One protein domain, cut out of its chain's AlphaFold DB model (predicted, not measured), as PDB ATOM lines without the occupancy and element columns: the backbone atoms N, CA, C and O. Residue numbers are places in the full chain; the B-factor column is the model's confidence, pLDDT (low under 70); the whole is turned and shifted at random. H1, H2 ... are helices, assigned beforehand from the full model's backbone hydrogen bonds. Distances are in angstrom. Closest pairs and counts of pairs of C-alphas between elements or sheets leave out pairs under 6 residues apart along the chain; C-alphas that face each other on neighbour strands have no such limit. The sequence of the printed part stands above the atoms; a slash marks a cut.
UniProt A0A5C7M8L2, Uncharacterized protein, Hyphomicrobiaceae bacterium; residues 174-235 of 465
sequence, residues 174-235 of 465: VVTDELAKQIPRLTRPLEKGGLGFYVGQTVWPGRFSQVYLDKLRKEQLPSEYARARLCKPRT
ATOM      1  N   VAL A 174     204.836 146.747 113.834       93.88
ATOM      2  CA  VAL A 174     203.907 145.615 113.731       93.88
ATOM      3  C   VAL A 174     202.608 146.066 113.082       93.88
ATOM      4  O   VAL A 174     202.243 147.238 113.176       93.88
ATOM      5  N   VAL A 175     201.879 145.141 112.468       94.25
ATOM      6  CA  VAL A 175     200.531 145.403 111.967       94.25
ATOM      7  C   VAL A 175     199.600 145.691 113.139       94.25
ATOM      8  O   VAL A 175     199.411 144.847 114.007       94.25
ATOM      9  N   THR A 176     199.014 146.884 113.167       92.00
ATOM     10  CA  THR A 176     197.934 147.240 114.096       92.00
ATOM     11  C   THR A 176     196.613 147.331 113.343       92.00
ATOM     12  O   THR A 176     196.608 147.437 112.113       92.00
ATOM     13  N   ASP A 177     195.493 147.350 114.060       90.06
ATOM     14  CA  ASP A 177     194.179 147.566 113.448       90.06
ATOM     15  C   ASP A 177     194.116 148.891 112.680       90.06
ATOM     16  O   ASP A 177     193.546 148.969 111.593       90.06
ATOM     17  N   GLU A 178     194.741 149.943 113.211       92.56
ATOM     18  CA  GLU A 178     194.792 151.245 112.549       92.56
ATOM     19  C   GLU A 178     195.640 151.198 111.273       92.56
ATOM     20  O   GLU A 178     195.233 151.759 110.256       92.56
ATOM     21  N   LEU A 179     196.776 150.487 111.282       94.56
ATOM     22  CA  LEU A 179     197.581 150.303 110.073       94.56
ATOM     23  C   LEU A 179     196.835 149.461 109.027       94.56
ATOM     24  O   LEU A 179     196.888 149.782 107.841       94.56
ATOM     25  N   ALA A 180     196.111 148.423 109.448       93.81
ATOM     26  CA  ALA A 180     195.292 147.605 108.558       93.81
ATOM     27  C   ALA A 180     194.157 148.420 107.912       93.81
ATOM     28  O   ALA A 180     193.889 148.266 106.723       93.81
ATOM     29  N   LYS A 181     193.537 149.346 108.657       94.56
ATOM     30  CA  LYS A 181     192.562 150.304 108.106       94.56
ATOM     31  C   LYS A 181     193.214 151.299 107.145       94.56
ATOM     32  O   LYS A 181     192.649 151.590 106.096       94.56
ATOM     33  N   GLN A 182     194.405 151.796 107.484       95.19
ATOM     34  CA  GLN A 182     195.171 152.718 106.644       95.19
ATOM     35  C   GLN A 182     195.617 152.062 105.328       95.19
ATOM     36  O   GLN A 182     195.642 152.716 104.288       95.19
ATOM     37  N   ILE A 183     195.971 150.773 105.361       94.50
ATOM     38  CA  ILE A 183     196.455 150.005 104.209       94.50
ATOM     39  C   ILE A 183     195.701 148.665 104.140       94.50
ATOM     40  O   ILE A 183     196.257 147.626 104.497       94.50
ATOM     41  N   PRO A 184     194.461 148.631 103.606       93.62
ATOM     42  CA  PRO A 184     193.643 147.410 103.583       93.62
ATOM     43  C   PRO A 184     194.256 146.241 102.805       93.62
ATOM     44  O   PRO A 184     193.868 145.089 102.987       93.62
ATOM     45  N   ARG A 185     195.208 146.511 101.901       94.62
ATOM     46  CA  ARG A 185     195.943 145.468 101.169       94.62
ATOM     47  C   ARG A 185     196.887 144.670 102.080       94.62
ATOM     48  O   ARG A 185     197.221 143.543 101.735       94.62
ATOM     49  N   LEU A 186     197.289 145.228 103.223       93.44
ATOM     50  CA  LEU A 186     198.251 144.624 104.144       93.44
ATOM     51  C   LEU A 186     197.738 143.308 104.739       93.44
ATOM     52  O   LEU A 186     198.437 142.302 104.681       93.44
ATOM     53  N   THR A 187     196.504 143.305 105.249       94.06
ATOM     54  CA  THR A 187     195.886 142.133 105.894       94.06
ATOM     55  C   THR A 187     195.008 141.305 104.967       94.06
ATOM     56  O   THR A 187     194.542 140.226 105.326       94.06
ATOM     57  N   ARG A 188     194.764 141.795 103.749       93.75
ATOM     58  CA  ARG A 188     194.025 141.039 102.744       93.75
ATOM     59  C   ARG A 188     194.781 139.737 102.421       93.75
ATOM     60  O   ARG A 188     196.003 139.795 102.258       93.75
ATOM     61  N   PRO A 189     194.084 138.596 102.280       93.69
ATOM     62  CA  PRO A 189     194.729 137.341 101.909       93.69
ATOM     63  C   PRO A 189     195.454 137.417 100.559       93.69
ATOM     64  O   PRO A 189     195.058 138.192  99.677       93.69
ATOM     65  N   LEU A 190     196.507 136.608 100.398       93.62
ATOM     66  CA  LEU A 190     197.343 136.577  99.190       93.62
ATOM     67  C   LEU A 190     196.517 136.216  97.950       93.62
ATOM     68  O   LEU A 190     196.626 136.877  96.920       93.62
ATOM     69  N   GLU A 191     195.607 135.253  98.079       95.69
ATOM     70  CA  GLU A 191     194.693 134.807  97.026       95.69
ATOM     71  C   GLU A 191     193.715 135.899  96.562       95.69
ATOM     72  O   GLU A 191     193.168 135.826  95.465       95.69
ATOM     73  N   LYS A 192     193.535 136.960  97.359       93.44
ATOM     74  CA  LYS A 192     192.742 138.153  97.011       93.44
ATOM     75  C   LYS A 192     193.621 139.350  96.616       93.44
ATOM     76  O   LYS A 192     193.164 140.496  96.656       93.44
ATOM     77  N   GLY A 193     194.890 139.108  96.278       91.94
ATOM     78  CA  GLY A 193     195.864 140.128  95.874       91.94
ATOM     79  C   GLY A 193     196.397 140.989  97.023       91.94
ATOM     80  O   GLY A 193     196.936 142.075  96.785       91.94
ATOM     81  N   GLY A 194     196.211 140.553  98.269       93.38
ATOM     82  CA  GLY A 194     196.755 141.212  99.450       93.38
ATOM     83  C   GLY A 194     198.198 140.823  99.765       93.38
ATOM     84  O   GLY A 194     198.886 140.250  98.924       93.38
ATOM     85  N   LEU A 195     198.661 141.173 100.964       93.00
ATOM     86  CA  LEU A 195     199.987 140.807 101.476       93.00
ATOM     87  C   LEU A 195     199.935 139.724 102.567       93.00
ATOM     88  O   LEU A 195     200.984 139.223 102.957       93.00
ATOM     89  N   GLY A 196     198.743 139.351 103.044       92.56
ATOM     90  CA  GLY A 196     198.547 138.233 103.970       92.56
ATOM     91  C   GLY A 196     199.092 138.438 105.386       92.56
ATOM     92  O   GLY A 196     199.271 137.454 106.096       92.56
ATOM     93  N   PHE A 197     199.365 139.676 105.811       93.81
ATOM     94  CA  PHE A 197     199.807 139.922 107.185       93.81
ATOM     95  C   PHE A 197     198.648 139.795 108.182       93.81
ATOM     96  O   PHE A 197     197.508 140.133 107.869       93.81
ATOM     97  N   TYR A 198     198.940 139.400 109.420       91.06
ATOM     98  CA  TYR A 198     197.971 139.425 110.520       91.06
ATOM     99  C   TYR A 198     198.328 140.489 111.567       91.06
ATOM    100  O   TYR A 198     199.483 140.895 111.703       91.06
ATOM    101  N   VAL A 199     197.326 140.963 112.311       88.38
ATOM    102  CA  VAL A 199     197.516 141.954 113.383       88.38
ATOM    103  C   VAL A 199     198.474 141.399 114.443       88.38
ATOM    104  O   VAL A 199     198.333 140.268 114.895       88.38
ATOM    105  N   GLY A 200     199.469 142.196 114.827       87.25
ATOM    106  CA  GLY A 200     200.559 141.821 115.730       87.25
ATOM    107  C   GLY A 200     201.830 141.345 115.023       87.25
ATOM    108  O   GLY A 200     202.895 141.375 115.638       87.25
ATOM    109  N   GLN A 201     201.758 140.982 113.739       92.19
ATOM    110  CA  GLN A 201     202.921 140.546 112.967       92.19
ATOM    111  C   GLN A 201     203.852 141.720 112.643       92.19
ATOM    112  O   GLN A 201     203.400 142.795 112.251       92.19
ATOM    113  N   THR A 202     205.163 141.515 112.758       94.31
ATOM    114  CA  THR A 202     206.172 142.486 112.298       94.31
ATOM    115  C   THR A 202     206.056 142.798 110.802       94.31
ATOM    116  O   THR A 202     205.931 141.896 109.974       94.31
ATOM    117  N   VAL A 203     206.150 144.082 110.442       93.00
ATOM    118  CA  VAL A 203     206.122 144.536 109.036       93.00
ATOM    119  C   VAL A 203     207.475 144.391 108.337       93.00
ATOM    120  O   VAL A 203     207.557 144.526 107.118       93.00
ATOM    121  N   TRP A 204     208.549 144.117 109.087       92.12
ATOM    122  CA  TRP A 204     209.888 143.907 108.530       92.12
ATOM    123  C   TRP A 204     210.629 142.776 109.263       92.12
ATOM    124  O   TRP A 204     211.595 143.043 109.984       92.12
ATOM    125  N   PRO A 205     210.239 141.501 109.050       90.56
ATOM    126  CA  PRO A 205     210.813 140.354 109.762       90.56
ATOM    127  C   PRO A 205     212.343 140.253 109.671       90.56
ATOM    128  O   PRO A 205     212.991 139.911 110.655       90.56
ATOM    129  N   GLY A 206     212.927 140.599 108.515       90.94
ATOM    130  CA  GLY A 206     214.378 140.528 108.294       90.94
ATOM    131  C   GLY A 206     215.206 141.523 109.115       90.94
ATOM    132  O   GLY A 206     216.399 141.306 109.301       90.94
ATOM    133  N   ARG A 207     214.597 142.604 109.622       90.31
ATOM    134  CA  ARG A 207     215.264 143.581 110.501       90.31
ATOM    135  C   ARG A 207     214.748 143.525 111.935       90.31
ATOM    136  O   ARG A 207     215.520 143.692 112.873       90.31
ATOM    137  N   PHE A 208     213.447 143.317 112.093       93.06
ATOM    138  CA  PHE A 208     212.744 143.253 113.365       93.06
ATOM    139  C   PHE A 208     212.016 141.917 113.445       93.06
ATOM    140  O   PHE A 208     210.834 141.832 113.111       93.06
ATOM    141  N   SER A 209     212.725 140.867 113.859       94.62
ATOM    142  CA  SER A 209     212.104 139.560 114.071       94.62
ATOM    143  C   SER A 209     211.066 139.635 115.193       94.62
ATOM    144  O   SER A 209     211.169 140.472 116.095       94.62
ATOM    145  N   GLN A 210     210.073 138.744 115.161       90.00
ATOM    146  CA  GLN A 210     209.047 138.703 116.205       90.00
ATOM    147  C   GLN A 210     209.675 138.464 117.586       90.00
ATOM    148  O   GLN A 210     209.413 139.215 118.514       90.00
ATOM    149  N   VAL A 211     210.620 137.520 117.677       91.31
ATOM    150  CA  VAL A 211     211.377 137.222 118.904       91.31
ATOM    151  C   VAL A 211     212.101 138.459 119.447       91.31
ATOM    152  O   VAL A 211     212.081 138.713 120.652       91.31
ATOM    153  N   TYR A 212     212.721 139.257 118.570       91.94
ATOM    154  CA  TYR A 212     213.372 140.502 118.974       91.94
ATOM    155  C   TYR A 212     212.363 141.520 119.514       91.94
ATOM    156  O   TYR A 212     212.615 142.136 120.547       91.94
ATOM    157  N   LEU A 213     211.221 141.695 118.842       89.06
ATOM    158  CA  LEU A 213     210.182 142.626 119.285       89.06
ATOM    159  C   LEU A 213     209.532 142.183 120.595       89.06
ATOM    160  O   LEU A 213     209.293 143.030 121.451       89.06
ATOM    161  N   ASP A 214     209.312 140.885 120.791       82.88
ATOM    162  CA  ASP A 214     208.759 140.334 122.027       82.88
ATOM    163  C   ASP A 214     209.728 140.530 123.198       82.88
ATOM    164  O   ASP A 214     209.320 140.965 124.277       82.88
ATOM    165  N   LYS A 215     211.029 140.291 122.977       85.69
ATOM    166  CA  LYS A 215     212.082 140.612 123.950       85.69
ATOM    167  C   LYS A 215     212.097 142.108 124.264       85.69
ATOM    168  O   LYS A 215     212.057 142.498 125.425       85.69
ATOM    169  N   LEU A 216     212.077 142.950 123.235       84.31
ATOM    170  CA  LEU A 216     212.104 144.397 123.398       84.31
ATOM    171  C   LEU A 216     210.859 144.921 124.130       84.31
ATOM    172  O   LEU A 216     210.968 145.832 124.943       84.31
ATOM    173  N   ARG A 217     209.687 144.328 123.882       78.12
ATOM    174  CA  ARG A 217     208.434 144.646 124.577       78.12
ATOM    175  C   ARG A 217     208.494 144.282 126.062       78.12
ATOM    176  O   ARG A 217     207.890 144.988 126.861       78.12
ATOM    177  N   LYS A 218     209.227 143.221 126.424       73.00
ATOM    178  CA  LYS A 218     209.495 142.828 127.821       73.00
ATOM    179  C   LYS A 218     210.507 143.751 128.512       73.00
ATOM    180  O   LYS A 218     210.426 143.974 129.716       73.00
ATOM    181  N   GLU A 219     211.471 144.271 127.758       75.94
ATOM    182  CA  GLU A 219     212.585 145.062 128.291       75.94
ATOM    183  C   GLU A 219     212.313 146.572 128.337       75.94
ATOM    184  O   GLU A 219     212.854 147.249 129.207       75.94
ATOM    185  N   GLN A 220     211.515 147.126 127.421       69.62
ATOM    186  CA  GLN A 220     211.239 148.565 127.349       69.62
ATOM    187  C   GLN A 220     210.021 148.973 128.180       69.62
ATOM    188  O   GLN A 220     209.048 148.231 128.293       69.62
ATOM    189  N   LEU A 221     210.036 150.216 128.677       67.56
ATOM    190  CA  LEU A 221     208.832 150.842 129.220       67.56
ATOM    191  C   LEU A 221     207.719 150.853 128.155       67.56
ATOM    192  O   LEU A 221     207.997 151.157 126.989       67.56
ATOM    193  N   PRO A 222     206.453 150.593 128.523       70.06
ATOM    194  CA  PRO A 222     205.332 150.595 127.582       70.06
ATOM    195  C   PRO A 222     205.166 151.898 126.819       70.06
ATOM    196  O   PRO A 222     204.842 151.867 125.635       70.06
ATOM    197  N   SER A 223     205.382 153.034 127.485       72.44
ATOM    198  CA  SER A 223     205.312 154.360 126.870       72.44
ATOM    199  C   SER A 223     206.370 154.512 125.780       72.44
ATOM    200  O   SER A 223     206.050 154.905 124.661       72.44
ATOM    201  N   GLU A 224     207.606 154.106 126.062       80.19
ATOM    202  CA  GLU A 224     208.704 154.125 125.096       80.19
ATOM    203  C   GLU A 224     208.477 153.136 123.950       80.19
ATOM    204  O   GLU A 224     208.689 153.479 122.786       80.19
ATOM    205  N   TYR A 225     207.965 151.938 124.239       83.69
ATOM    206  CA  TYR A 225     207.588 150.982 123.201       83.69
ATOM    207  C   TYR A 225     206.456 151.540 122.318       83.69
ATOM    208  O   TYR A 225     206.539 151.499 121.090       83.69
ATOM    209  N   ALA A 226     205.416 152.129 122.915       86.19
ATOM    210  CA  ALA A 226     204.303 152.737 122.192       86.19
ATOM    211  C   ALA A 226     204.771 153.878 121.273       86.19
ATOM    212  O   ALA A 226     204.435 153.886 120.085       86.19
ATOM    213  N   ARG A 227     205.614 154.779 121.790       88.12
ATOM    214  CA  ARG A 227     206.204 155.901 121.049       88.12
ATOM    215  C   ARG A 227     207.101 155.426 119.903       88.12
ATOM    216  O   ARG A 227     206.872 155.768 118.741       88.12
ATOM    217  N   ALA A 228     208.097 154.590 120.211       89.50
ATOM    218  CA  ALA A 228     209.157 154.213 119.276       89.50
ATOM    219  C   ALA A 228     208.772 153.095 118.290       89.50
ATOM    220  O   ALA A 228     209.374 153.003 117.214       89.50
ATOM    221  N   ARG A 229     207.821 152.221 118.652       92.62
ATOM    222  CA  ARG A 229     207.450 151.018 117.878       92.62
ATOM    223  C   ARG A 229     206.038 151.061 117.329       92.62
ATOM    224  O   ARG A 229     205.829 150.601 116.212       92.62
ATOM    225  N   LEU A 230     205.085 151.603 118.082       91.38
ATOM    226  CA  LEU A 230     203.677 151.646 117.670       91.38
ATOM    227  C   LEU A 230     203.262 152.999 117.082       91.38
ATOM    228  O   LEU A 230     202.134 153.137 116.614       91.38
ATOM    229  N   CYS A 231     204.159 153.989 117.098       94.50
ATOM    230  CA  CYS A 231     203.873 155.363 116.692       94.50
ATOM    231  C   CYS A 231     202.687 155.973 117.453       94.50
ATOM    232  O   CYS A 231     201.958 156.784 116.886       94.50
ATOM    233  N   LYS A 232     202.471 155.586 118.714       89.75
ATOM    234  CA  LYS A 232     201.396 156.123 119.554       89.75
ATOM    235  C   LYS A 232     201.990 157.142 120.531       89.75
ATOM    236  O   LYS A 232     202.844 156.750 121.330       89.75
ATOM    237  N   PRO A 233     201.591 158.427 120.467       87.69
ATOM    238  CA  PRO A 233     202.051 159.409 121.434       87.69
ATOM    239  C   PRO A 233     201.493 159.059 122.819       87.69
ATOM    240  O   PRO A 233     200.420 158.459 122.949       87.69
ATOM    241  N   ARG A 234     202.245 159.423 123.852       79.50
ATOM    242  CA  ARG A 234     201.887 159.231 125.261       79.50
ATOM    243  C   ARG A 234     202.242 160.494 126.018       79.50
ATOM    244  O   ARG A 234     203.248 161.124 125.675       79.50
ATOM    245  N   THR A 235     201.454 160.880 127.008       68.06
ATOM    246  CA  THR A 235     201.891 161.932 127.927       68.06
ATOM    247  C   THR A 235     202.980 161.366 128.841       68.06
ATOM    248  O   THR A 235     203.170 160.148 128.956       68.06
TER     249      THR A 235
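What this domain is: This is residues 174 to 235 of the 465 residues of an uncharacterized protein of Hyphomicrobiaceae bacterium (UniProt A0A5C7M8L2). What shape is this? It has little regular structure: a short helix, H1, and a long winding loop make one end, and H2 and H3, folded back as a loose pair, make the other. What are the numbers? The printed part has 62 residues with three named helices, H1, H2, H3 in order, and no named strand; the class is all helix, though these hold only 24 residues. It is only just loose, close to compact, with a radius of gyration of the C-alphas of 12.9 A, and only just flat, spanning 38 by 25 by 14 A.

How they stand to each other: Where is H1, residues 177 to 182? It is apart from H2, residues 210 to 219, and from H3, residues 222 to 229. How do H2 and H3 stand? They are close but not clearly touching; their closest C-alphas, of Arg 217 and Tyr 225, are 6.5 A apart. They run opposite ways at a tilt of 37 degrees, only just steep. Are the backbones helical? In H1, H2 and H3 every O i to N i+4 pair is within hydrogen-bond range.

Where its parts are: Where does H1 begin? C-alpha 177 is at (194.179, 147.566, 113.448). How long are H2 and H3? H2 measures 14.1 A and H3 9.9 A, ending at C-alpha 229, (207.450, 151.018, 117.878).

The domain as a whole: Which links are long? H1 to H2 is long, with 27 residues; H2 to H3 is tight. Where is confidence low? Residues 220 to 221 and residue 235 are under 70; the printed part has no cut.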